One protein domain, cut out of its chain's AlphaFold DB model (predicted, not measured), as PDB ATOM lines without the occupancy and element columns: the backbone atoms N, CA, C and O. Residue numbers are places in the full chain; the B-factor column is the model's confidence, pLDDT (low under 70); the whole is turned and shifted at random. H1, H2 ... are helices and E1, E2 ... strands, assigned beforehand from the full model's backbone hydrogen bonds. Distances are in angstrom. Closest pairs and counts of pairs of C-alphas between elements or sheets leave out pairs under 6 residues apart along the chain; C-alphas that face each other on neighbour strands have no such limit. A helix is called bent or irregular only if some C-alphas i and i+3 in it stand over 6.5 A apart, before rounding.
ATOM      1  N   ALA A 175     134.473  96.536 132.247       95.88
ATOM      2  CA  ALA A 175     134.598  96.850 130.828       95.88
ATOM      3  C   ALA A 175     133.467  96.227 129.994       95.88
ATOM      4  O   ALA A 175     132.896  96.905 129.137       95.88
ATOM      5  N   LEU A 176     133.089  94.976 130.273       96.25
ATOM      6  CA  LEU A 176     131.950  94.326 129.616       96.25
ATOM      7  C   LEU A 176     130.622  94.982 130.011       96.25
ATOM      8  O   LEU A 176     129.791  95.240 129.140       96.25
ATOM      9  N   GLN A 177     130.441  95.323 131.291       95.38
ATOM     10  CA  GLN A 177     129.264  96.070 131.748       95.38
ATOM     11  C   GLN A 177     129.147  97.428 131.036       95.38
ATOM     12  O   GLN A 177     128.089  97.757 130.501       95.38
ATOM     13  N   ALA A 178     130.243  98.186 130.932       96.94
ATOM     14  CA  ALA A 178     130.275  99.455 130.207       96.94
ATOM     15  C   ALA A 178     129.931  99.293 128.714       96.94
ATOM     16  O   ALA A 178     129.166 100.090 128.170       96.94
ATOM     17  N   LEU A 179     130.435  98.241 128.055       97.94
ATOM     18  CA  LEU A 179     130.087  97.935 126.662       97.94
ATOM     19  C   LEU A 179     128.595  97.624 126.504       97.94
ATOM     20  O   LEU A 179     127.968  98.045 125.528       97.94
ATOM     21  N   ALA A 180     128.025  96.885 127.456       96.69
ATOM     22  CA  ALA A 180     126.613  96.529 127.463       96.69
ATOM     23  C   ALA A 180     125.715  97.766 127.642       96.69
ATOM     24  O   ALA A 180     124.637  97.842 127.054       96.69
ATOM     25  N   LEU A 181     126.184  98.780 128.374       97.50
ATOM     26  CA  LEU A 181     125.501 100.066 128.546       97.50
ATOM     27  C   LEU A 181     125.600 100.997 127.322       97.50
ATOM     28  O   LEU A 181     124.922 102.024 127.293       97.50
ATOM     29  N   ALA A 182     126.385 100.656 126.295       98.31
ATOM     30  CA  ALA A 182     126.382 101.394 125.034       98.31
ATOM     31  C   ALA A 182     125.015 101.309 124.331       98.31
ATOM     32  O   ALA A 182     124.321 100.289 124.421       98.31
ATOM     33  N   GLU A 183     124.647 102.362 123.598       97.56
ATOM     34  CA  GLU A 183     123.363 102.412 122.892       97.56
ATOM     35  C   GLU A 183     123.439 101.687 121.535       97.56
ATOM     36  O   GLU A 183     122.753 100.676 121.376       97.56
ATOM     37  N   PRO A 184     124.287 102.090 120.566       97.62
ATOM     38  CA  PRO A 184     124.643 101.238 119.433       97.62
ATOM     39  C   PRO A 184     125.320  99.931 119.867       97.62
ATOM     40  O   PRO A 184     126.151  99.911 120.773       97.62
ATOM     41  N   ARG A 185     125.017  98.834 119.162       96.25
ATOM     42  CA  ARG A 185     125.567  97.495 119.459       96.25
ATOM     43  C   ARG A 185     127.036  97.330 119.064       96.25
ATOM     44  O   ARG A 185     127.748  96.530 119.662       96.25
ATOM     45  N   SER A 186     127.486  98.085 118.062       97.00
ATOM     46  CA  SER A 186     128.893  98.167 117.661       97.00
ATOM     47  C   SER A 186     129.504  99.453 118.200       97.00
ATOM     48  O   SER A 186     129.053 100.548 117.858       97.00
ATOM     49  N   VAL A 187     130.528  99.311 119.036       98.50
ATOM     50  CA  VAL A 187     131.087 100.398 119.842       98.50
ATOM     51  C   VAL A 187     132.555 100.609 119.474       98.50
ATOM     52  O   VAL A 187     133.379  99.724 119.721       98.50
ATOM     53  N   PRO A 188     132.922 101.761 118.892       98.44
ATOM     54  CA  PRO A 188     134.318 102.089 118.618       98.44
ATOM     55  C   PRO A 188     135.154 102.050 119.904       98.44
ATOM     56  O   PRO A 188     134.675 102.477 120.952       98.44
ATOM     57  N   LEU A 189     136.414 101.607 119.832       98.31
ATOM     58  CA  LEU A 189     137.295 101.530 121.010       98.31
ATOM     59  C   LEU A 189     137.416 102.860 121.785       98.31
ATOM     60  O   LEU A 189     137.285 102.809 123.009       98.31
ATOM     61  N   PRO A 190     137.535 104.045 121.139       98.00
ATOM     62  CA  PRO A 190     137.552 105.314 121.871       98.00
ATOM     63  C   PRO A 190     136.264 105.561 122.667       98.00
ATOM     64  O   PRO A 190     136.289 106.112 123.762       98.00
ATOM     65  N   VAL A 191     135.118 105.142 122.121       98.56
ATOM     66  CA  VAL A 191     133.810 105.272 122.777       98.56
ATOM     67  C   VAL A 191     133.702 104.281 123.933       98.56
ATOM     68  O   VAL A 191     133.225 104.642 125.006       98.56
ATOM     69  N   TRP A 192     134.173 103.047 123.742       98.56
ATOM     70  CA  TRP A 192     134.182 102.039 124.796       98.56
ATOM     71  C   TRP A 192     135.065 102.473 125.973       98.56
ATOM     72  O   TRP A 192     134.611 102.417 127.112       98.56
ATOM     73  N   ALA A 193     136.248 103.033 125.716       98.38
ATOM     74  CA  ALA A 193     137.109 103.614 126.749       98.38
ATOM     75  C   ALA A 193     136.400 104.704 127.568       98.38
ATOM     76  O   ALA A 193     136.545 104.766 128.791       98.38
ATOM     77  N   GLN A 194     135.584 105.535 126.917       98.44
ATOM     78  CA  GLN A 194     134.806 106.569 127.601       98.44
ATOM     79  C   GLN A 194     133.644 106.004 128.409       98.44
ATOM     80  O   GLN A 194     133.398 106.494 129.505       98.44
ATOM     81  N   LEU A 195     132.978 104.954 127.926       98.44
ATOM     82  CA  LEU A 195     131.961 104.242 128.703       98.44
ATOM     83  C   LEU A 195     132.566 103.612 129.962       98.44
ATOM     84  O   LEU A 195     131.963 103.701 131.027       98.44
ATOM     85  N   VAL A 196     133.764 103.019 129.860       97.69
ATOM     86  CA  VAL A 196     134.480 102.483 131.029       97.69
ATOM     87  C   VAL A 196     134.825 103.607 131.994       97.69
ATOM     88  O   VAL A 196     134.451 103.530 133.156       97.69
ATOM     89  N   THR A 197     135.428 104.689 131.495       97.44
ATOM     90  CA  THR A 197     135.774 105.866 132.311       97.44
ATOM     91  C   THR A 197     134.549 106.444 133.021       97.44
ATOM     92  O   THR A 197     134.628 106.816 134.187       97.44
ATOM     93  N   ALA A 198     133.401 106.506 132.343       97.06
ATOM     94  CA  ALA A 198     132.155 107.009 132.911       97.06
ATOM     95  C   ALA A 198     131.578 106.092 134.000       97.06
ATOM     96  O   ALA A 198     130.946 106.585 134.932       97.06
ATOM     97  N   LEU A 199     131.783 104.775 133.876       95.44
ATOM     98  CA  LEU A 199     131.307 103.780 134.835       95.44
ATOM     99  C   LEU A 199     132.237 103.646 136.049       95.44
ATOM    100  O   LEU A 199     131.763 103.511 137.170       95.44
ATOM    101  N   THR A 200     133.555 103.658 135.842       94.06
ATOM    102  CA  THR A 200     134.542 103.353 136.893       94.06
ATOM    103  C   THR A 200     135.212 104.593 137.480       94.06
ATOM    104  O   THR A 200     135.758 104.531 138.576       94.06
ATOM    105  N   GLY A 201     135.201 105.717 136.758       94.06
ATOM    106  CA  GLY A 201     136.004 106.902 137.070       94.06
ATOM    107  C   GLY A 201     137.481 106.783 136.670       94.06
ATOM    108  O   GLY A 201     138.231 107.746 136.831       94.06
ATOM    109  N   GLU A 202     137.905 105.638 136.130       94.19
ATOM    110  CA  GLU A 202     139.293 105.354 135.765       94.19
ATOM    111  C   GLU A 202     139.456 105.297 134.244       94.19
ATOM    112  O   GLU A 202     138.706 104.621 133.538       94.19
ATOM    113  N   ALA A 203     140.460 106.009 133.726       93.75
ATOM    114  CA  ALA A 203     140.769 105.979 132.304       93.75
ATOM    115  C   ALA A 203     141.269 104.586 131.894       93.75
ATOM    116  O   ALA A 203     142.110 103.999 132.567       93.75
ATOM    117  N   THR A 204     140.777 104.083 130.764       94.88
ATOM    118  CA  THR A 204     141.213 102.813 130.162       94.88
ATOM    119  C   THR A 204     141.706 103.069 128.745       94.88
ATOM    120  O   THR A 204     141.133 103.898 128.031       94.88
ATOM    121  N   SER A 205     142.773 102.388 128.332       96.38
ATOM    122  CA  SER A 205     143.332 102.556 126.988       96.38
ATOM    123  C   SER A 205     142.601 101.715 125.937       96.38
ATOM    124  O   SER A 205     142.040 100.655 126.216       96.38
ATOM    125  N   GLU A 206     142.633 102.168 124.684       97.56
ATOM    126  CA  GLU A 206     142.055 101.421 123.560       97.56
ATOM    127  C   GLU A 206     142.778 100.087 123.313       97.56
ATOM    128  O   GLU A 206     142.138  99.105 122.936       97.56
ATOM    129  N   ASP A 207     144.089 100.030 123.569       97.38
ATOM    130  CA  ASP A 207     144.901  98.821 123.404       97.38
ATOM    131  C   ASP A 207     144.524  97.732 124.416       97.38
ATOM    132  O   ASP A 207     144.427  96.559 124.041       97.38
ATOM    133  N   GLU A 208     144.252  98.111 125.671       96.38
ATOM    134  CA  GLU A 208     143.749  97.201 126.712       96.38
ATOM    135  C   GLU A 208     142.374  96.641 126.338       96.38
ATOM    136  O   GLU A 208     142.150  95.436 126.426       96.38
ATOM    137  N   LEU A 209     141.465  97.485 125.842       97.62
ATOM    138  CA  LEU A 209     140.137  97.046 125.402       97.62
ATOM    139  C   LEU A 209     140.201  96.146 124.164       97.62
ATOM    140  O   LEU A 209     139.454  95.172 124.051       97.62
ATOM    141  N   ALA A 210     141.111  96.437 123.236       97.44
ATOM    142  CA  ALA A 210     141.349  95.582 122.084       97.44
ATOM    143  C   ALA A 210     141.970  94.235 122.488       97.44
ATOM    144  O   ALA A 210     141.661  93.221 121.861       97.44
ATOM    145  N   ALA A 211     142.839  94.210 123.504       96.25
ATOM    146  CA  ALA A 211     143.370  92.975 124.080       96.25
ATOM    147  C   ALA A 211     142.265  92.157 124.750       96.25
ATOM    148  O   ALA A 211     142.086  90.999 124.377       96.25
ATOM    149  N   LEU A 212     141.443  92.788 125.593       95.44
ATOM    150  CA  LEU A 212     140.283  92.159 126.222       95.44
ATOM    151  C   LEU A 212     139.338  91.541 125.182       95.44
ATOM    152  O   LEU A 212     138.943  90.391 125.313       95.44
ATOM    153  N   ALA A 213     139.013  92.260 124.103       95.50
ATOM    154  CA  ALA A 213     138.148  91.730 123.044       95.50
ATOM    155  C   ALA A 213     138.754  90.537 122.283       95.50
ATOM    156  O   ALA A 213     138.012  89.728 121.726       95.50
ATOM    157  N   ARG A 214     140.089  90.430 122.225       95.31
ATOM    158  CA  ARG A 214     140.787  89.284 121.619       95.31
ATOM    159  C   ARG A 214     140.844  88.088 122.568       95.31
ATOM    160  O   ARG A 214     140.669  86.962 122.111       95.31
ATOM    161  N   GLU A 215     141.083  88.336 123.852       94.50
ATOM    162  CA  GLU A 215     141.082  87.315 124.907       94.50
ATOM    163  C   GLU A 215     139.680  86.711 125.066       94.50
ATOM    164  O   GLU A 215     139.513  85.495 124.990       94.50
ATOM    165  N   GLU A 216     138.658  87.563 125.121       93.38
ATOM    166  CA  GLU A 216     137.249  87.188 125.280       93.38
ATOM    167  C   GLU A 216     136.536  86.951 123.939       93.38
ATOM    168  O   GLU A 216     135.368  87.300 123.766       93.38
ATOM    169  N   SER A 217     137.214  86.346 122.958       92.06
ATOM    170  CA  SER A 217     136.667  86.137 121.599       92.06
ATOM    171  C   SER A 217     135.419  85.238 121.528       92.06
ATOM    172  O   SER A 217     134.711  85.236 120.519       92.06
ATOM    173  N   GLY A 218     135.125  84.485 122.596       89.44
ATOM    174  CA  GLY A 218     133.873  83.736 122.747       89.44
ATOM    175  C   GLY A 218     132.667  84.615 123.107       89.44
ATOM    176  O   GLY A 218     131.533  84.255 122.798       89.44
ATOM    177  N   VAL A 219     132.905  85.782 123.715       91.75
ATOM    178  CA  VAL A 219     131.869  86.718 124.189       91.75
ATOM    179  C   VAL A 219     131.815  87.973 123.322       91.75
ATOM    180  O   VAL A 219     130.731  88.500 123.052       91.75
ATOM    181  N   LEU A 220     132.971  88.446 122.860       95.62
ATOM    182  CA  LEU A 220     133.140  89.676 122.103       95.62
ATOM    183  C   LEU A 220     133.596  89.413 120.671       95.62
ATOM    184  O   LEU A 220     134.343  88.487 120.366       95.62
ATOM    185  N   ARG A 221     133.179  90.308 119.781       96.00
ATOM    186  CA  ARG A 221     133.661  90.401 118.409       96.00
ATOM    187  C   ARG A 221     134.248  91.786 118.191       96.00
ATOM    188  O   ARG A 221     133.558  92.785 118.369       96.00
ATOM    189  N   LEU A 222     135.497  91.840 117.739       96.69
ATOM    190  CA  LEU A 222     136.115  93.072 117.259       96.69
ATOM    191  C   LEU A 222     135.979  93.141 115.734       96.69
ATOM    192  O   LEU A 222     136.543  92.317 115.015       96.69
ATOM    193  N   GLY A 223     135.193  94.098 115.243       95.38
ATOM    194  CA  GLY A 223     134.934  94.299 113.819       95.38
ATOM    195  C   GLY A 223     135.341  95.690 113.319       95.38
ATOM    196  O   GLY A 223     135.826  96.517 114.092       95.38
ATOM    197  N   PRO A 224     135.083  95.999 112.034       94.62
ATOM    198  CA  PRO A 224     135.439  97.289 111.433       94.62
ATOM    199  C   PRO A 224     134.781  98.502 112.102       94.62
ATOM    200  O   PRO A 224     135.262  99.621 111.959       94.62
ATOM    201  N   LEU A 225     133.661  98.291 112.802       93.50
ATOM    202  CA  LEU A 225     132.912  99.337 113.502       93.50
ATOM    203  C   LEU A 225     133.232  99.415 115.002       93.50
ATOM    204  O   LEU A 225     132.692 100.284 115.682       93.50
ATOM    205  N   GLY A 226     134.106  98.540 115.508       96.50
ATOM    206  CA  GLY A 226     134.461  98.442 116.921       96.50
ATOM    207  C   GLY A 226     134.068  97.108 117.555       96.50
ATOM    208  O   GLY A 226     133.904  96.104 116.857       96.50
ATOM    209  N   ALA A 227     133.956  97.098 118.880       97.81
ATOM    210  CA  ALA A 227     133.592  95.930 119.672       97.81
ATOM    211  C   ALA A 227     132.066  95.747 119.734       97.81
ATOM    212  O   ALA A 227     131.315  96.717 119.830       97.81
ATOM    213  N   SER A 228     131.604  94.501 119.697       96.62
ATOM    214  CA  SER A 228     130.209  94.117 119.941       96.62
ATOM    215  C   SER A 228     130.155  92.774 120.660       96.62
ATOM    216  O   SER A 228     131.135  92.028 120.646       96.62
ATOM    217  N   PHE A 229     129.008  92.421 121.237       94.25
ATOM    218  CA  PHE A 229     128.822  91.071 121.763       94.25
ATOM    219  C   PHE A 229     128.596  90.079 120.617       94.25
ATOM    220  O   PHE A 229     128.040  90.426 119.571       94.25
ATOM    221  N   VAL A 230     129.053  88.841 120.801       90.31
ATOM    222  CA  VAL A 230     128.725  87.718 119.910       90.31
ATOM    223  C   VAL A 230     127.256  87.337 120.087       90.31
ATOM    224  O   VAL A 230     126.551  87.171 119.094       90.31
ATOM    225  N   ASP A 231     126.795  87.272 121.340       85.69
ATOM    226  CA  ASP A 231     125.387  87.137 121.712       85.69
ATOM    227  C   ASP A 231     124.937  88.362 122.516       85.69
ATOM    228  O   ASP A 231     125.347  88.570 123.659       85.69
ATOM    229  N   GLU A 232     124.042  89.164 121.941       87.88
ATOM    230  CA  GLU A 232     123.458  90.329 122.621       87.88
ATOM    231  C   GLU A 232     122.606  89.952 123.849       87.88
ATOM    232  O   GLU A 232     122.338  90.809 124.688       87.88
ATOM    233  N   GLY A 233     122.244  88.677 124.031       84.44
ATOM    234  CA  GLY A 233     121.647  88.189 125.275       84.44
ATOM    235  C   GLY A 233     122.587  88.341 126.479       84.44
ATOM    236  O   GLY A 233     122.123  88.583 127.593       84.44
ATOM    237  N   VAL A 234     123.907  88.265 126.262       87.44
ATOM    238  CA  VAL A 234     124.917  88.569 127.292       87.44
ATOM    239  C   VAL A 234     124.861  90.047 127.677       87.44
ATOM    240  O   VAL A 234     124.818  90.364 128.865       87.44
ATOM    241  N   ALA A 235     124.804  90.944 126.688       91.31
ATOM    242  CA  ALA A 235     124.708  92.384 126.922       91.31
ATOM    243  C   ALA A 235     123.458  92.734 127.743       91.31
ATOM    244  O   ALA A 235     123.527  93.522 128.683       91.31
ATOM    245  N   GLU A 236     122.317  92.118 127.432       88.00
ATOM    246  CA  GLU A 236     121.073  92.383 128.156       88.00
ATOM    247  C   GLU A 236     121.106  91.880 129.608       88.00
ATOM    248  O   GLU A 236     120.583  92.548 130.499       88.00
ATOM    249  N   ARG A 237     121.757  90.741 129.885       87.62
ATOM    250  CA  ARG A 237     121.992  90.297 131.273       87.62
ATOM    251  C   ARG A 237     122.865  91.297 132.032       87.62
ATOM    252  O   ARG A 237     122.423  91.816 133.050       87.62
ATOM    253  N   LEU A 238     124.013  91.674 131.467       91.88
ATOM    254  CA  LEU A 238     124.929  92.643 132.083       91.88
ATOM    255  C   LEU A 238     124.273  94.008 132.335       91.88
ATOM    256  O   LEU A 238     124.549  94.649 133.346       91.88
ATOM    257  N   ARG A 239     123.387  94.466 131.441       91.25
ATOM    258  CA  ARG A 239     122.616  95.705 131.633       91.25
ATOM    259  C   ARG A 239     121.637  95.609 132.796       91.25
ATOM    260  O   ARG A 239     121.508  96.576 133.546       91.25
ATOM    261  N   ARG A 240     120.931  94.481 132.926       88.88
ATOM    262  CA  ARG A 240     120.019  94.238 134.053       88.88
ATOM    263  C   ARG A 240     120.790  94.206 135.365       88.88
ATOM    264  O   ARG A 240     120.400  94.905 136.296       88.88
ATOM    265  N   ASP A 241     121.910  93.493 135.402       89.31
ATOM    266  CA  ASP A 241     122.771  93.408 136.584       89.31
ATOM    267  C   ASP A 241     123.313  94.794 136.968       89.31
ATOM    268  O   ASP A 241     123.143  95.231 138.105       89.31
ATOM    269  N   ALA A 242     123.824  95.561 135.997       89.19
ATOM    270  CA  ALA A 242     124.281  96.933 136.223       89.19
ATOM    271  C   ALA A 242     123.160  97.852 136.744       89.19
ATOM    272  O   ALA A 242     123.396  98.680 137.624       89.19
ATOM    273  N   PHE A 243     121.930  97.709 136.238       87.88
ATOM    274  CA  PHE A 243     120.779  98.461 136.743       87.88
ATOM    275  C   PHE A 243     120.448  98.104 138.198       87.88
ATOM    276  O   PHE A 243     120.137  98.998 138.988       87.88
ATOM    277  N   HIS A 244     120.533  96.823 138.562       87.38
ATOM    278  CA  HIS A 244     120.308  96.360 139.930       87.38
ATOM    279  C   HIS A 244     121.419  96.794 140.900       87.38
ATOM    280  O   HIS A 244     121.111  97.129 142.043       87.38
ATOM    281  N   GLU A 245     122.678  96.821 140.458       86.25
ATOM    282  CA  GLU A 245     123.839  97.201 141.276       86.25
ATOM    283  C   GLU A 245     123.973  98.716 141.482       86.25
ATOM    284  O   GLU A 245     124.088  99.185 142.613       86.25
ATOM    285  N   ALA A 246     123.987  99.479 140.385       84.75
ATOM    286  CA  ALA A 246     124.334 100.903 140.371       84.75
ATOM    287  C   ALA A 246     123.112 101.819 140.600       84.75
ATOM    288  O   ALA A 246     123.221 102.975 141.023       84.75
ATOM    289  N   GLY A 247     121.911 101.304 140.319       87.12
ATOM    290  CA  GLY A 247     120.670 102.069 140.350       87.12
ATOM    291  C   GLY A 247     120.556 103.103 139.220       87.12
ATOM    292  O   GLY A 247     121.487 103.378 138.461       87.12
ATOM    293  N   SER A 248     119.375 103.714 139.097       87.38
ATOM    294  CA  SER A 248     119.062 104.621 137.981       87.38
ATOM    295  C   SER A 248     119.938 105.877 137.946       87.38
ATOM    296  O   SER A 248     120.353 106.301 136.874       87.38
ATOM    297  N   GLY A 249     120.261 106.463 139.102       91.31
ATOM    298  CA  GLY A 249     121.007 107.723 139.170       91.31
ATOM    299  C   GLY A 249     122.446 107.631 138.655       91.31
ATOM    300  O   GLY A 249     122.948 108.597 138.082       91.31
ATOM    301  N   GLU A 250     123.118 106.495 138.842       92.06
ATOM    302  CA  GLU A 250     124.471 106.277 138.317       92.06
ATOM    303  C   GLU A 250     124.462 106.068 136.804       92.06
ATOM    304  O   GLU A 250     125.238 106.706 136.092       92.06
ATOM    305  N   LEU A 251     123.503 105.289 136.300       93.81
ATOM    306  CA  LEU A 251     123.314 105.109 134.862       93.81
ATOM    307  C   LEU A 251     122.952 106.424 134.157       93.81
ATOM    308  O   LEU A 251     123.491 106.703 133.086       93.81
ATOM    309  N   CYS A 252     122.119 107.274 134.772       96.00
ATOM    310  CA  CYS A 252     121.844 108.615 134.249       96.00
ATOM    311  C   CYS A 252     123.129 109.449 134.123       96.00
ATOM    312  O   CYS A 252     123.328 110.109 133.103       96.00
ATOM    313  N   ARG A 253     124.028 109.404 135.121       97.19
ATOM    314  CA  ARG A 253     125.315 110.127 135.072       97.19
ATOM    315  C   ARG A 253     126.235 109.599 133.978       97.19
ATOM    316  O   ARG A 253     126.832 110.405 133.272       97.19
ATOM    317  N   LEU A 254     126.320 108.279 133.809       97.44
ATOM    318  CA  LEU A 254     127.101 107.669 132.730       97.44
ATOM    319  C   LEU A 254     126.610 108.149 131.364       97.44
ATOM    320  O   LEU A 254     127.397 108.582 130.524       97.44
ATOM    321  N   HIS A 255     125.298 108.108 131.142       98.19
ATOM    322  CA  HIS A 255     124.723 108.553 129.882       98.19
ATOM    323  C   HIS A 255     124.880 110.066 129.675       98.19
ATOM    324  O   HIS A 255     125.193 110.482 128.561       98.19
ATOM    325  N   GLY A 256     124.773 110.872 130.737       98.50
ATOM    326  CA  GLY A 256     125.075 112.305 130.703       98.50
ATOM    327  C   GLY A 256     126.524 112.585 130.300       98.50
ATOM    328  O   GLY A 256     126.767 113.372 129.387       98.50
ATOM    329  N   HIS A 257     127.485 111.852 130.877       98.56
ATOM    330  CA  HIS A 257     128.894 111.930 130.471       98.56
ATOM    331  C   HIS A 257     129.075 111.629 128.982       98.56
ATOM    332  O   HIS A 257     129.804 112.343 128.295       98.56
ATOM    333  N   MET A 258     128.395 110.603 128.461       98.75
ATOM    334  CA  MET A 258     128.477 110.270 127.037       98.75
ATOM    335  C   MET A 258     127.895 111.368 126.145       98.75
ATOM    336  O   MET A 258     128.496 111.673 125.115       98.75
ATOM    337  N   VAL A 259     126.777 111.992 126.533       98.75
ATOM    338  CA  VAL A 259     126.210 113.145 125.808       98.75
ATOM    339  C   VAL A 259     127.215 114.294 125.757       98.75
ATOM    340  O   VAL A 259     127.522 114.799 124.672       98.75
ATOM    341  N   ASP A 260     127.789 114.655 126.904       98.50
ATOM    342  CA  ASP A 260     128.755 115.749 127.019       98.50
ATOM    343  C   ASP A 260     130.043 115.468 126.247       98.50
ATOM    344  O   ASP A 260     130.600 116.350 125.587       98.50
ATOM    345  N   TRP A 261     130.563 114.243 126.344       98.44
ATOM    346  CA  TRP A 261     131.789 113.851 125.662       98.44
ATOM    347  C   TRP A 261     131.602 113.807 124.144       98.44
ATOM    348  O   TRP A 261     132.422 114.387 123.429       98.44
ATOM    349  N   LEU A 262     130.525 113.190 123.642       98.44
ATOM    350  CA  LEU A 262     130.240 113.129 122.203       98.44
ATOM    351  C   LEU A 262     130.033 114.534 121.627       98.44
ATOM    352  O   LEU A 262     130.616 114.865 120.596       98.44
ATOM    353  N   THR A 263     129.278 115.386 122.322       97.62
ATOM    354  CA  THR A 263     129.005 116.758 121.871       97.62
ATOM    355  C   THR A 263     130.274 117.611 121.850       97.62
ATOM    356  O   THR A 263     130.548 118.288 120.858       97.62
ATOM    357  N   ARG A 264     131.118 117.537 122.891       96.94
ATOM    358  CA  ARG A 264     132.414 118.246 122.912       96.94
ATOM    359  C   ARG A 264     133.396 117.713 121.869       96.94
ATOM    360  O   ARG A 264     134.148 118.488 121.283       96.94
ATOM    361  N   SER A 265     133.371 116.407 121.615       96.25
ATOM    362  CA  SER A 265     134.257 115.748 120.648       96.25
ATOM    363  C   SER A 265     133.805 115.929 119.198       96.25
ATOM    364  O   SER A 265     134.571 115.616 118.287       96.25
ATOM    365  N   ALA A 266     132.609 116.480 118.962       94.62
ATOM    366  CA  ALA A 266     132.008 116.621 117.637       94.62
ATOM    367  C   ALA A 266     132.897 117.329 116.612       94.62
ATOM    368  O   ALA A 266     132.840 117.006 115.428       94.62
ATOM    369  N   ALA A 267     133.746 118.270 117.042       93.12
ATOM    370  CA  ALA A 267     134.719 118.924 116.166       93.12
ATOM    371  C   ALA A 267     135.662 117.924 115.467       93.12
ATOM    372  O   ALA A 267     136.019 118.138 114.311       93.12
ATOM    373  N   GLY A 268     136.013 116.824 116.141       92.62
ATOM    374  CA  GLY A 268     136.893 115.776 115.627       92.62
ATOM    375  C   GLY A 268     136.238 114.819 114.631       92.62
ATOM    376  O   GLY A 268     136.950 114.028 114.026       92.62
ATOM    377  N   PHE A 269     134.915 114.883 114.443       94.62
ATOM    378  CA  PHE A 269     134.195 114.033 113.490       94.62
ATOM    379  C   PHE A 269     133.128 114.774 112.672       94.62
ATOM    380  O   PHE A 269     132.114 114.207 112.258       94.62
ATOM    381  N   ARG A 270     133.354 116.062 112.396       93.62
ATOM    382  CA  ARG A 270     132.487 116.827 111.490       93.62
ATOM    383  C   ARG A 270     132.592 116.309 110.059       93.62
ATOM    384  O   ARG A 270     133.665 115.923 109.594       93.62
ATOM    385  N   HIS A 271     131.472 116.351 109.348       96.88
ATOM    386  CA  HIS A 271     131.410 116.023 107.931       96.88
ATOM    387  C   HIS A 271     130.247 116.776 107.264       96.88
ATOM    388  O   HIS A 271     129.196 116.908 107.895       96.88
ATOM    389  N   PRO A 272     130.403 117.249 106.011       96.38
ATOM    390  CA  PRO A 272     129.369 118.007 105.297       96.38
ATOM    391  C   PRO A 272     128.072 117.222 105.078       96.38
ATOM    392  O   PRO A 272     126.998 117.802 105.038       96.38
ATOM    393  N   GLU A 273     128.143 115.897 104.997       95.75
ATOM    394  CA  GLU A 273     126.968 115.010 104.925       95.75
ATOM    395  C   GLU A 273     126.517 114.465 106.300       95.75
ATOM    396  O   GLU A 273     125.819 113.456 106.379       95.75
ATOM    397  N   GLY A 274     126.956 115.080 107.400       96.50
ATOM    398  CA  GLY A 274     126.607 114.680 108.763       96.50
ATOM    399  C   GLY A 274     127.526 113.637 109.407       96.50
ATOM    400  O   GLY A 274     128.267 112.917 108.733       96.50
ATOM    401  N   TRP A 275     127.473 113.532 110.740       97.94
ATOM    402  CA  TRP A 275     128.417 112.728 111.539       97.94
ATOM    403  C   TRP A 275     128.495 111.249 111.148       97.94
ATOM    404  O   TRP A 275     129.571 110.660 111.235       97.94
ATOM    405  N   ALA A 276     127.409 110.645 110.655       96.50
ATOM    406  CA  ALA A 276     127.397 109.230 110.269       96.50
ATOM    407  C   ALA A 276     128.388 108.869 109.149       96.50
ATOM    408  O   ALA A 276     128.764 107.699 108.993       96.50
ATOM    409  N   ARG A 277     128.815 109.872 108.372       96.31
ATOM    410  CA  ARG A 277     129.815 109.743 107.307       96.31
ATOM    411  C   ARG A 277     131.253 109.882 107.804       96.31
ATOM    412  O   ARG A 277     132.169 109.515 107.077       96.31
ATOM    413  N   HIS A 278     131.464 110.341 109.039       92.12
ATOM    414  CA  HIS A 278     132.795 110.521 109.608       92.12
ATOM    415  C   HIS A 278     133.211 109.357 110.516       92.12
ATOM    416  O   HIS A 278     132.968 109.364 111.726       92.12
ATOM    417  N   GLY A 279     133.907 108.375 109.943       95.00
ATOM    418  CA  GLY A 279     134.513 107.283 110.708       95.00
ATOM    419  C   GLY A 279     133.520 106.508 111.587       95.00
ATOM    420  O   GLY A 279     132.302 106.549 111.404       95.00
ATOM    421  N   THR A 280     134.050 105.757 112.548       96.88
ATOM    422  CA  THR A 280     133.245 104.897 113.428       96.88
ATOM    423  C   THR A 280     132.657 105.672 114.611       96.88
ATOM    424  O   THR A 280     131.492 105.466 114.948       96.88
ATOM    425  N   THR A 281     133.399 106.626 115.186       97.88
ATOM    426  CA  THR A 281     132.918 107.484 116.287       97.88
ATOM    427  C   THR A 281     131.799 108.429 115.847       97.88
ATOM    428  O   THR A 281     130.796 108.531 116.549       97.88
ATOM    429  N   GLY A 282     131.909 109.070 114.678       98.06
ATOM    430  CA  GLY A 282     130.837 109.929 114.161       98.06
ATOM    431  C   GLY A 282     129.560 109.140 113.865       98.06
ATOM    432  O   GLY A 282     128.462 109.587 114.198       98.06
ATOM    433  N   ARG A 283     129.691 107.909 113.350       97.88
ATOM    434  CA  ARG A 283     128.561 106.977 113.207       97.88
ATOM    435  C   ARG A 283     127.932 106.612 114.543       97.88
ATOM    436  O   ARG A 283     126.714 106.688 114.662       97.88
ATOM    437  N   TYR A 284     128.739 106.271 115.545       98.56
ATOM    438  CA  TYR A 284     128.232 106.009 116.890       98.56
ATOM    439  C   TYR A 284     127.464 107.220 117.441       98.56
ATOM    440  O   TYR A 284     126.348 107.057 117.931       98.56
ATOM    441  N   ALA A 285     128.018 108.430 117.310       98.50
ATOM    442  CA  ALA A 285     127.385 109.667 117.766       98.50
ATOM    443  C   ALA A 285     126.040 109.911 117.067       98.50
ATOM    444  O   ALA A 285     125.027 110.099 117.737       98.50
ATOM    445  N   ALA A 286     126.015 109.842 115.732       98.25
ATOM    446  CA  ALA A 286     124.808 110.039 114.932       98.25
ATOM    447  C   ALA A 286     123.688 109.064 115.325       98.25
ATOM    448  O   ALA A 286     122.521 109.437 115.381       98.25
ATOM    449  N   THR A 287     124.044 107.812 115.610       97.75
ATOM    450  CA  THR A 287     123.080 106.757 115.925       97.75
ATOM    451  C   THR A 287     122.646 106.746 117.393       97.75
ATOM    452  O   THR A 287     121.481 106.488 117.684       97.75
ATOM    453  N   GLY A 288     123.571 106.988 118.322       98.06
ATOM    454  CA  GLY A 288     123.372 106.741 119.751       98.06
ATOM    455  C   GLY A 288     123.094 107.973 120.608       98.06
ATOM    456  O   GLY A 288     122.513 107.826 121.681       98.06
ATOM    457  N   LEU A 289     123.488 109.178 120.172       98.62
ATOM    458  CA  LEU A 289     123.465 110.368 121.035       98.62
ATOM    459  C   LEU A 289     122.062 110.692 121.563       98.62
ATOM    460  O   LEU A 289     121.906 110.968 122.749       98.62
ATOM    461  N   ALA A 290     121.042 110.606 120.705       98.38
ATOM    462  CA  ALA A 290     119.656 110.859 121.093       98.38
ATOM    463  C   ALA A 290     119.178 109.900 122.198       98.38
ATOM    464  O   ALA A 290     118.547 110.330 123.162       98.38
ATOM    465  N   MET A 291     119.542 108.618 122.106       98.06
ATOM    466  CA  MET A 291     119.175 107.623 123.113       98.06
ATOM    467  C   MET A 291     119.973 107.803 124.411       98.06
ATOM    468  O   MET A 291     119.408 107.695 125.495       98.06
ATOM    469  N   HIS A 292     121.256 108.175 124.338       98.50
ATOM    470  CA  HIS A 292     122.009 108.574 125.531       98.50
ATOM    471  C   HIS A 292     121.368 109.782 126.231       98.50
ATOM    472  O   HIS A 292     121.207 109.755 127.447       98.50
ATOM    473  N   ALA A 293     120.934 110.800 125.484       98.44
ATOM    474  CA  ALA A 293     120.264 111.971 126.051       98.44
ATOM    475  C   ALA A 293     118.918 111.626 126.701       98.44
ATOM    476  O   ALA A 293     118.581 112.175 127.748       98.44
ATOM    477  N   VAL A 294     118.176 110.669 126.140       97.19
ATOM    478  CA  VAL A 294     116.996 110.098 126.799       97.19
ATOM    479  C   VAL A 294     117.360 109.501 128.157       97.19
ATOM    480  O   VAL A 294     116.756 109.863 129.165       97.19
ATOM    481  N   GLN A 295     118.355 108.615 128.202       96.19
ATOM    482  CA  GLN A 295     118.723 107.930 129.443       96.19
ATOM    483  C   GLN A 295     119.350 108.877 130.474       96.19
ATOM    484  O   GLN A 295     119.267 108.628 131.671       96.19
ATOM    485  N   ALA A 296     119.950 109.976 130.017       97.06
ATOM    486  CA  ALA A 296     120.478 111.040 130.862       97.06
ATOM    487  C   ALA A 296     119.400 112.022 131.363       97.06
ATOM    488  O   ALA A 296     119.679 112.820 132.255       97.06
ATOM    489  N   GLY A 297     118.188 112.001 130.795       96.38
ATOM    490  CA  GLY A 297     117.147 112.996 131.073       96.38
ATOM    491  C   GLY A 297     117.391 114.369 130.427       96.38
ATOM    492  O   GLY A 297     116.745 115.339 130.811       96.38
ATOM    493  N   THR A 298     118.292 114.463 129.445       97.19
ATOM    494  CA  THR A 298     118.696 115.709 128.760       97.19
ATOM    495  C   THR A 298     118.195 115.788 127.313       97.19
ATOM    496  O   THR A 298     118.610 116.646 126.534       97.19
ATOM    497  N   TYR A 299     117.269 114.908 126.919       96.69
ATOM    498  CA  TYR A 299     116.771 114.838 125.543       96.69
ATOM    499  C   TYR A 299     116.144 116.149 125.052       96.69
ATOM    500  O   TYR A 299     116.383 116.562 123.921       96.69
ATOM    501  N   GLU A 300     115.390 116.854 125.897       95.31
ATOM    502  CA  GLU A 300     114.822 118.144 125.497       95.31
ATOM    503  C   GLU A 300     115.890 119.220 125.258       95.31
ATOM    504  O   GLU A 300     115.697 120.104 124.427       95.31
ATOM    505  N   GLU A 301     116.999 119.188 125.996       96.56
ATOM    506  CA  GLU A 301     118.122 120.113 125.801       96.56
ATOM    507  C   GLU A 301     118.806 119.830 124.464       96.56
ATOM    508  O   GLU A 301     119.012 120.752 123.675       96.56
ATOM    509  N   LEU A 302     119.034 118.548 124.156       97.50
ATOM    510  CA  LEU A 302     119.547 118.105 122.861       97.50
ATOM    511  C   LEU A 302     118.662 118.596 121.705       97.50
ATOM    512  O   LEU A 302     119.176 119.125 120.724       97.50
ATOM    513  N   LEU A 303     117.334 118.466 121.825       97.00
ATOM    514  CA  LEU A 303     116.387 118.883 120.781       97.00
ATOM    515  C   LEU A 303     116.368 120.395 120.516       97.00
ATOM    516  O   LEU A 303     115.847 120.804 119.478       97.00
ATOM    517  N   ARG A 304     116.911 121.216 121.424       96.69
ATOM    518  CA  ARG A 304     117.056 122.670 121.244       96.69
ATOM    519  C   ARG A 304     118.381 123.048 120.574       96.69
ATOM    520  O   ARG A 304     118.509 124.173 120.096       96.69
ATOM    521  N   ASP A 305     119.347 122.132 120.488       97.75
ATOM    522  CA  ASP A 305     120.627 122.380 119.824       97.75
ATOM    523  C   ASP A 305     120.577 122.008 118.335       97.75
ATOM    524  O   ASP A 305     120.919 120.898 117.913       97.75
ATOM    525  N   GLY A 306     120.204 122.987 117.506       98.00
ATOM    526  CA  GLY A 306     120.182 122.833 116.049       98.00
ATOM    527  C   GLY A 306     121.543 122.478 115.435       98.00
ATOM    528  O   GLY A 306     121.581 121.846 114.380       98.00
ATOM    529  N   ARG A 307     122.668 122.805 116.097       97.69
ATOM    530  CA  ARG A 307     124.008 122.449 115.594       97.69
ATOM    531  C   ARG A 307     124.269 120.960 115.706       97.69
ATOM    532  O   ARG A 307     124.998 120.436 114.875       97.69
ATOM    533  N   VAL A 308     123.713 120.306 116.723       98.06
ATOM    534  CA  VAL A 308     123.851 118.863 116.953       98.06
ATOM    535  C   VAL A 308     122.785 118.095 116.184       98.06
ATOM    536  O   VAL A 308     123.110 117.165 115.449       98.06
ATOM    537  N   VAL A 309     121.521 118.510 116.296       98.19
ATOM    538  CA  VAL A 309     120.372 117.813 115.696       98.19
ATOM    539  C   VAL A 309     120.491 117.698 114.173       98.19
ATOM    540  O   VAL A 309     120.114 116.670 113.613       98.19
ATOM    541  N   ALA A 310     121.100 118.684 113.504       98.25
ATOM    542  CA  ALA A 310     121.382 118.635 112.067       98.25
ATOM    543  C   ALA A 310     122.271 117.448 111.638       98.25
ATOM    544  O   ALA A 310     122.254 117.069 110.468       98.25
ATOM    545  N   HIS A 311     123.027 116.836 112.558       98.38
ATOM    546  CA  HIS A 311     123.869 115.659 112.297       98.38
ATOM    547  C   HIS A 311     123.226 114.330 112.708       98.38
ATOM    548  O   HIS A 311     123.799 113.271 112.433       98.38
ATOM    549  N   LEU A 312     122.065 114.366 113.367       98.06
ATOM    550  CA  LEU A 312     121.354 113.173 113.822       98.06
ATOM    551  C   LEU A 312     120.321 112.736 112.770       98.06
ATOM    552  O   LEU A 312     119.570 113.586 112.280       98.06
ATOM    553  N   PRO A 313     120.242 111.441 112.416       96.75
ATOM    554  CA  PRO A 313     119.225 110.943 111.498       96.75
ATOM    555  C   PRO A 313     117.809 111.194 112.021       96.75
ATOM    556  O   PRO A 313     117.547 111.010 113.211       96.75
ATOM    557  N   GLN A 314     116.876 111.515 111.117       96.25
ATOM    558  CA  GLN A 314     115.450 111.701 111.431       96.25
ATOM    559  C   GLN A 314     114.900 110.543 112.282       96.25
ATOM    560  O   GLN A 314     114.261 110.762 113.309       96.25
ATOM    561  N   THR A 315     115.198 109.299 111.899       95.31
ATOM    562  CA  THR A 315     114.729 108.099 112.605       95.31
ATOM    563  C   THR A 315     115.309 107.959 114.008       95.31
ATOM    564  O   THR A 315     114.591 107.516 114.895       95.31
ATOM    565  N   ALA A 316     116.553 108.384 114.248       96.50
ATOM    566  CA  ALA A 316     117.157 108.324 115.580       96.50
ATOM    567  C   ALA A 316     116.437 109.253 116.574       96.50
ATOM    568  O   ALA A 316     116.260 108.895 117.737       96.50
ATOM    569  N   LEU A 317     115.971 110.420 116.111       96.12
ATOM    570  CA  LEU A 317     115.178 111.349 116.922       96.12
ATOM    571  C   LEU A 317     113.781 110.794 117.209       96.12
ATOM    572  O   LEU A 317     113.319 110.834 118.347       96.12
ATOM    573  N   MET A 318     113.099 110.255 116.196       95.50
ATOM    574  CA  MET A 318     111.768 109.667 116.395       95.50
ATOM    575  C   MET A 318     111.820 108.472 117.350       95.50
ATOM    576  O   MET A 318     110.980 108.354 118.244       95.50
ATOM    577  N   ASP A 319     112.836 107.623 117.199       95.38
ATOM    578  CA  ASP A 319     113.052 106.454 118.043       95.38
ATOM    579  C   ASP A 319     113.315 106.829 119.505       95.38
ATOM    580  O   ASP A 319     112.603 106.383 120.407       95.38
ATOM    581  N   ALA A 320     114.268 107.737 119.740       95.56
ATOM    582  CA  ALA A 320     114.553 108.255 121.074       95.56
ATOM    583  C   ALA A 320     113.314 108.912 121.701       95.56
ATOM    584  O   ALA A 320     112.958 108.610 122.840       95.56
ATOM    585  N   ALA A 321     112.591 109.736 120.942       94.19
ATOM    586  CA  ALA A 321     111.395 110.411 121.429       94.19
ATOM    587  C   ALA A 321     110.303 109.429 121.888       94.19
ATOM    588  O   ALA A 321     109.610 109.688 122.874       94.19
ATOM    589  N   ARG A 322     110.176 108.273 121.225       91.19
ATOM    590  CA  ARG A 322     109.203 107.247 121.620       91.19
ATOM    591  C   ARG A 322     109.602 106.385 122.787       91.19
ATOM    592  O   ARG A 322     108.715 105.908 123.488       91.19
ATOM    593  N   SER A 323     110.893 106.252 123.044       89.00
ATOM    594  CA  SER A 323     111.364 105.524 124.217       89.00
ATOM    595  C   SER A 323     111.024 106.221 125.551       89.00
ATOM    596  O   SER A 323     111.079 105.577 126.594       89.00
ATOM    597  N   ILE A 324     110.635 107.511 125.533       84.88
ATOM    598  CA  ILE A 324     110.293 108.287 126.744       84.88
ATOM    599  C   ILE A 324     108.807 108.609 126.919       84.88
ATOM    600  O   ILE A 324     108.330 108.670 128.050       84.88
ATOM    601  N   THR A 325     108.069 108.882 125.840       78.62
ATOM    602  CA  THR A 325     106.700 109.407 125.942       78.62
ATOM    603  C   THR A 325     105.844 109.023 124.744       78.62
ATOM    604  O   THR A 325     106.330 108.852 123.625       78.62
ATOM    605  N   PHE A 326     104.535 108.928 124.985       73.69
ATOM    606  CA  PHE A 326     103.498 108.793 123.958       73.69
ATOM    607  C   PHE A 326     103.037 110.126 123.372       73.69
ATOM    608  O   PHE A 326     102.382 110.123 122.339       73.69
ATOM    609  N   SER A 327     103.367 111.249 124.012       78.94
ATOM    610  CA  SER A 327     102.968 112.579 123.553       78.94
ATOM    611  C   SER A 327     104.158 113.522 123.582       78.94
ATOM    612  O   SER A 327     104.761 113.743 124.637       78.94
ATOM    613  N   LEU A 328     104.498 114.059 122.412       85.19
ATOM    614  CA  LEU A 328     105.613 114.982 122.226       85.19
ATOM    615  C   LEU A 328     105.102 116.412 122.042       85.19
ATOM    616  O   LEU A 328     104.153 116.621 121.278       85.19
ATOM    617  N   PRO A 329     105.738 117.415 122.672       88.00
ATOM    618  CA  PRO A 329     105.453 118.811 122.372       88.00
ATOM    619  C   PRO A 329     105.692 119.106 120.887       88.00
ATOM    620  O   PRO A 329     106.732 118.741 120.334       88.00
ATOM    621  N   GLY A 330     104.743 119.794 120.246       89.12
ATOM    622  CA  GLY A 330     104.754 119.996 118.795       89.12
ATOM    623  C   GLY A 330     105.847 120.926 118.263       89.12
ATOM    624  O   GLY A 330     106.160 120.866 117.083       89.12
ATOM    625  N   ASN A 331     106.460 121.755 119.114       91.31
ATOM    626  CA  ASN A 331     107.509 122.715 118.737       91.31
ATOM    627  C   ASN A 331     108.922 122.170 118.995       91.31
ATOM    628  O   ASN A 331     109.774 122.867 119.542       91.31
ATOM    629  N   THR A 332     109.170 120.907 118.655       94.25
ATOM    630  CA  THR A 332     110.474 120.261 118.856       94.25
ATOM    631  C   THR A 332     110.964 119.630 117.563       94.25
ATOM    632  O   THR A 332     110.157 119.212 116.736       94.25
ATOM    633  N   ALA A 333     112.280 119.479 117.405       96.31
ATOM    634  CA  ALA A 333     112.838 118.821 116.223       96.31
ATOM    635  C   ALA A 333     112.383 117.352 116.077       96.31
ATOM    636  O   ALA A 333     112.258 116.846 114.964       96.31
ATOM    637  N   ALA A 334     112.083 116.668 117.188       96.00
ATOM    638  CA  ALA A 334     111.488 115.332 117.157       96.00
ATOM    639  C   ALA A 334     110.041 115.353 116.636       96.00
ATOM    640  O   ALA A 334     109.662 114.488 115.848       96.00
ATOM    641  N   ALA A 335     109.239 116.347 117.031       95.31
ATOM    642  CA  ALA A 335     107.902 116.536 116.473       95.31
ATOM    643  C   ALA A 335     107.957 116.896 114.983       95.31
ATOM    644  O   ALA A 335     107.195 116.326 114.206       95.31
ATOM    645  N   ASP A 336     108.893 117.756 114.569       95.94
ATOM    646  CA  ASP A 336     109.125 118.063 113.153       95.94
ATOM    647  C   ASP A 336     109.453 116.778 112.367       95.94
ATOM    648  O   ASP A 336     108.859 116.526 111.319       95.94
ATOM    649  N   ALA A 337     110.318 115.908 112.911       96.25
ATOM    650  CA  ALA A 337     110.645 114.612 112.316       96.25
ATOM    651  C   ALA A 337     109.404 113.718 112.123       96.25
ATOM    652  O   ALA A 337     109.232 113.153 111.042       96.25
ATOM    653  N   ILE A 338     108.533 113.625 113.134       94.56
ATOM    654  CA  ILE A 338     107.297 112.821 113.103       94.56
ATOM    655  C   ILE A 338     106.276 113.395 112.121       94.56
ATOM    656  O   ILE A 338     105.687 112.651 111.333       94.56
ATOM    657  N   HIS A 339     106.064 114.712 112.140       93.81
ATOM    658  CA  HIS A 339     105.099 115.361 111.258       93.81
ATOM    659  C   HIS A 339     105.518 115.232 109.788       93.81
ATOM    660  O   HIS A 339     104.688 114.889 108.943       93.81
ATOM    661  N   LEU A 340     106.807 115.424 109.486       93.81
ATOM    662  CA  LEU A 340     107.364 115.213 108.146       93.81
ATOM    663  C   LEU A 340     107.237 113.745 107.710       93.81
ATOM    664  O   LEU A 340     106.780 113.477 106.597       93.81
ATOM    665  N   TRP A 341     107.532 112.794 108.603       92.69
ATOM    666  CA  TRP A 341     107.359 111.361 108.347       92.69
ATOM    667  C   TRP A 341     105.913 111.003 107.973       92.69
ATOM    668  O   TRP A 341     105.683 110.362 106.945       92.69
ATOM    669  N   GLY A 342     104.926 111.470 108.747       90.12
ATOM    670  CA  GLY A 342     103.500 111.235 108.466       90.12
ATOM    671  C   GLY A 342     103.027 111.869 107.150       90.12
ATOM    672  O   GLY A 342     102.112 111.374 106.483       90.12
ATOM    673  N   TRP A 343     103.691 112.941 106.717       87.56
ATOM    674  CA  TRP A 343     103.450 113.568 105.419       87.56
ATOM    675  C   TRP A 343     104.155 112.861 104.260       87.56
ATOM    676  O   TRP A 343     103.858 113.161 103.106       87.56
ATOM    677  N   GLY A 344     105.000 111.865 104.536       88.00
ATOM    678  CA  GLY A 344     105.777 111.139 103.533       88.00
ATOM    679  C   GLY A 344     107.058 111.853 103.112       88.00
ATOM    680  O   GLY A 344     107.590 111.562 102.045       88.00
ATOM    681  N   ILE A 345     107.546 112.789 103.924       89.81
ATOM    682  CA  ILE A 345     108.842 113.433 103.732       89.81
ATOM    683  C   ILE A 345     109.863 112.624 104.534       89.81
ATOM    684  O   ILE A 345     109.980 112.752 105.757       89.81
ATOM    685  N   VAL A 346     110.564 111.745 103.820       89.12
ATOM    686  CA  VAL A 346     111.601 110.858 104.360       89.12
ATOM    687  C   VAL A 346     112.895 111.138 103.596       89.12
ATOM    688  O   VAL A 346     113.142 110.500 102.565       89.12
ATOM    689  N   PRO A 347     113.698 112.116 104.053       89.62
ATOM    690  CA  PRO A 347     114.920 112.511 103.370       89.62
ATOM    691  C   PRO A 347     115.855 111.319 103.176       89.62
ATOM    692  O   PRO A 347     116.094 110.534 104.099       89.62
ATOM    693  N   ARG A 348     116.405 111.176 101.967       86.75
ATOM    694  CA  ARG A 348     117.316 110.056 101.653       86.75
ATOM    695  C   ARG A 348     118.721 110.304 102.183       86.75
ATOM    696  O   ARG A 348     119.492 109.361 102.361       86.75
ATOM    697  N   GLN A 349     119.057 111.572 102.391       92.44
ATOM    698  CA  GLN A 349     120.366 112.020 102.837       92.44
ATOM    699  C   GLN A 349     120.233 112.898 104.080       92.44
ATOM    700  O   GLN A 349     119.284 113.667 104.226       92.44
ATOM    701  N   GLN A 350     121.230 112.826 104.961       95.88
ATOM    702  CA  GLN A 350     121.278 113.629 106.184       95.88
ATOM    703  C   GLN A 350     121.267 115.139 105.894       95.88
ATOM    704  O   GLN A 350     120.654 115.905 106.631       95.88
ATOM    705  N   ALA A 351     121.918 115.558 104.810       96.25
ATOM    706  CA  ALA A 351     121.963 116.949 104.378       96.25
ATOM    707  C   ALA A 351     120.571 117.496 104.013       96.25
ATOM    708  O   ALA A 351     120.190 118.578 104.448       96.25
ATOM    709  N   GLU A 352     119.779 116.706 103.288       95.44
ATOM    710  CA  GLU A 352     118.389 117.035 102.961       95.44
ATOM    711  C   GLU A 352     117.524 117.120 104.228       95.44
ATOM    712  O   GLU A 352     116.722 118.040 104.379       95.44
ATOM    713  N   TRP A 353     117.722 116.206 105.183       96.88
ATOM    714  CA  TRP A 353     117.061 116.285 106.488       96.88
ATOM    715  C   TRP A 353     117.399 117.582 107.241       96.88
ATOM    716  O   TRP A 353     116.498 118.230 107.776       96.88
ATOM    717  N   ALA A 354     118.661 118.012 107.236       98.19
ATOM    718  CA  ALA A 354     119.054 119.281 107.840       98.19
ATOM    719  C   ALA A 354     118.390 120.492 107.148       98.19
ATOM    720  O   ALA A 354     117.960 121.422 107.830       98.19
ATOM    721  N   SER A 355     118.215 120.461 105.823       97.81
ATOM    722  CA  SER A 355     117.460 121.497 105.100       97.81
ATOM    723  C   SER A 355     115.984 121.537 105.511       97.81
ATOM    724  O   SER A 355     115.427 122.616 105.729       97.81
ATOM    725  N   TRP A 356     115.352 120.376 105.708       97.50
ATOM    726  CA  TRP A 356     113.984 120.306 106.232       97.50
ATOM    727  C   TRP A 356     113.869 120.846 107.659       97.50
ATOM    728  O   TRP A 356     112.956 121.623 107.931       97.50
ATOM    729  N   LEU A 357     114.805 120.512 108.552       98.06
ATOM    730  CA  LEU A 357     114.862 121.091 109.901       98.06
ATOM    731  C   LEU A 357     114.958 122.618 109.867       98.06
ATOM    732  O   LEU A 357     114.252 123.303 110.607       98.06
ATOM    733  N   HIS A 358     115.808 123.148 108.986       98.31
ATOM    734  CA  HIS A 358     115.962 124.582 108.785       98.31
ATOM    735  C   HIS A 358     114.641 125.244 108.356       98.31
ATOM    736  O   HIS A 358     114.221 126.242 108.947       98.31
ATOM    737  N   LEU A 359     113.949 124.662 107.372       97.50
ATOM    738  CA  LEU A 359     112.655 125.156 106.899       97.50
ATOM    739  C   LEU A 359     111.560 125.074 107.974       97.50
ATOM    740  O   LEU A 359     110.817 126.040 108.167       97.50
ATOM    741  N   MET A 360     111.461 123.953 108.696       97.19
ATOM    742  CA  MET A 360     110.483 123.788 109.780       97.19
ATOM    743  C   MET A 360     110.692 124.837 110.878       97.19
ATOM    744  O   MET A 360     109.730 125.460 111.329       97.19
ATOM    745  N   ALA A 361     111.948 125.100 111.251       97.12
ATOM    746  CA  ALA A 361     112.295 126.116 112.238       97.12
ATOM    747  C   ALA A 361     111.908 127.531 111.780       97.12
ATOM    748  O   ALA A 361     111.229 128.241 112.523       97.12
ATOM    749  N   LEU A 362     112.248 127.920 110.545       96.56
ATOM    750  CA  LEU A 362     111.845 129.223 109.998       96.56
ATOM    751  C   LEU A 362     110.328 129.388 109.937       96.56
ATOM    752  O   LEU A 362     109.816 130.451 110.283       96.56
ATOM    753  N   SER A 363     109.610 128.327 109.576       95.31
ATOM    754  CA  SER A 363     108.145 128.346 109.524       95.31
ATOM    755  C   SER A 363     107.536 128.607 110.898       95.31
ATOM    756  O   SER A 363     106.551 129.325 111.000       95.31
ATOM    757  N   ARG A 364     108.153 128.095 111.973       94.62
ATOM    758  CA  ARG A 364     107.763 128.353 113.370       94.62
ATOM    759  C   ARG A 364     108.359 129.652 113.947       94.62
ATOM    760  O   ARG A 364     108.255 129.875 115.152       94.62
ATOM    761  N   ASN A 365     108.974 130.504 113.123       94.62
ATOM    762  CA  ASN A 365     109.723 131.703 113.529       94.62
ATOM    763  C   ASN A 365     110.883 131.427 114.517       94.62
ATOM    764  O   ASN A 365     111.352 132.331 115.207       94.62
ATOM    765  N   ASP A 366     111.397 130.196 114.569       96.56
ATOM    766  CA  ASP A 366     112.550 129.823 115.394       96.56
ATOM    767  C   ASP A 366     113.866 130.149 114.672       96.56
ATOM    768  O   ASP A 366     114.595 129.283 114.173       96.56
TER     769      ASP A 366
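What this domain is: This is residues 175 to 366 of the 567 residues of an uncharacterized protein of Streptomyces sp. CRXT-Y-14 (UniProt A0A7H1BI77). You are looking at an elongated, mostly helical body in three parts: in the middle a helical hairpin of H4b and H5, at one end a head of H1, H2, H3, the arm H4a and a small strand hairpin E1 and E2, and at the other end a group of short helices, H6 to H10. The bent helix H4 runs from the head into the middle, where H2 packs on H4b from one side and H6 and H8 pack on H5 towards the other end. The printed part has 192 residues with ten named helices and two named strands, in the order H1 H2 H3 E1 E2 H4 H5 H6 H7 H8 H9 H10; the sheet, E1 - E2, is antiparallel and the class is mostly helix. The whole is compact, with a radius of gyration of the C-alphas of 17.1 A, and spans 54 by 33 by 27 A.

Where its parts are: Find C-alpha 175 at (134.598, 96.850, 130.828); there H1 begins and runs to residue 180. H2 takes residues 189 to 200, 16.2 A long, and H3 residues 206 to 215, 14.2 A. Strands E1, residues 220 to 223, and E2, residues 226 to 229, follow. H4, residues 232 to 269, was assigned as one helix by its hydrogen bonds but is bent: C-alphas 245 and 248 are 9.4 A apart. Its arms are H4a, residues 232 to 245, 19.9 A, and H4b, which starts from C-alpha 248 at (119.062, 104.621, 137.981) and runs 30.3 A to residue 269. H5 takes residues 279 to 296, 24.8 A. H4b and H5 are irregular, with C-alphas 264 and 267 7.2 A apart and C-alphas 287 and 290 7.4 A apart. Then come H6, residues 299 to 304, H7, residues 306 to 309, H8, residues 314 to 324, H9, residues 333 to 343, and H10, residues 350 to 363, which ends at C-alpha 363, (108.145, 128.346, 109.524).

How they stand to each other: Begin at H1, which touches H2 about perpendicular, at 77 degrees; their closest C-alphas are those of Ala 178 and Val 196, 5.2 A apart. H1 also touches H4a, closest at Ala 180 and Ala 235, 4.6 A. H2 touches H3 with residues 189 to 193 alone, closest at Leu 189 and Glu 206, 5.4 A. Look next at the hairpin E1 and E2, where N 221 and O 228 are 2.8 A apart and N 228 and O 221 2.9 A, both within hydrogen-bond range. The closest C-alphas of H3 and E1, Ala 213 and Leu 220, are 5.5 A apart. H2 touches H4b at a shallow tilt of 32 degrees, opposite ways, closest at Ala 198 and Leu 254, 5.1 A. H4b and H5 form a helical hairpin and touch at 33 degrees, only just shallow, closest at Cys 252 and Ala 296, 4.4 A. H5 touches H6 at Ala 293 and Tyr 299, 4.5 A, and H8 at Met 291 and Ala 320, 5.1 A. H6 and H7 only just touch, only at the corner, with 3 pairs of C-alphas within 8 A. H8 touches H9 at Leu 317 and Ala 334, 5.4 A. H9 and H10 only just touch, with 3 pairs within 8 A, closest at Asp 336 and Met 360, 6.8 A. H3 and H10, for instance, are apart. Each O i to N i+4 pair is within hydrogen-bond range in H1, H2, H3, H4a, H6, H9 and H10, against 15 of 18 in H4b, 11 of 14 in H5 and 6 of 7 in H8; H7 is too short for such a pair, and its 1 O i to N i+3 pair is not within range.

The domain as a whole: The two C-alphas farthest apart, those of Glu 215 and Asn 365, are 55.5 A apart. The printed part has no cut and no long link. The mean pLDDT of the printed part is 94.7, and no printed residue is under 70.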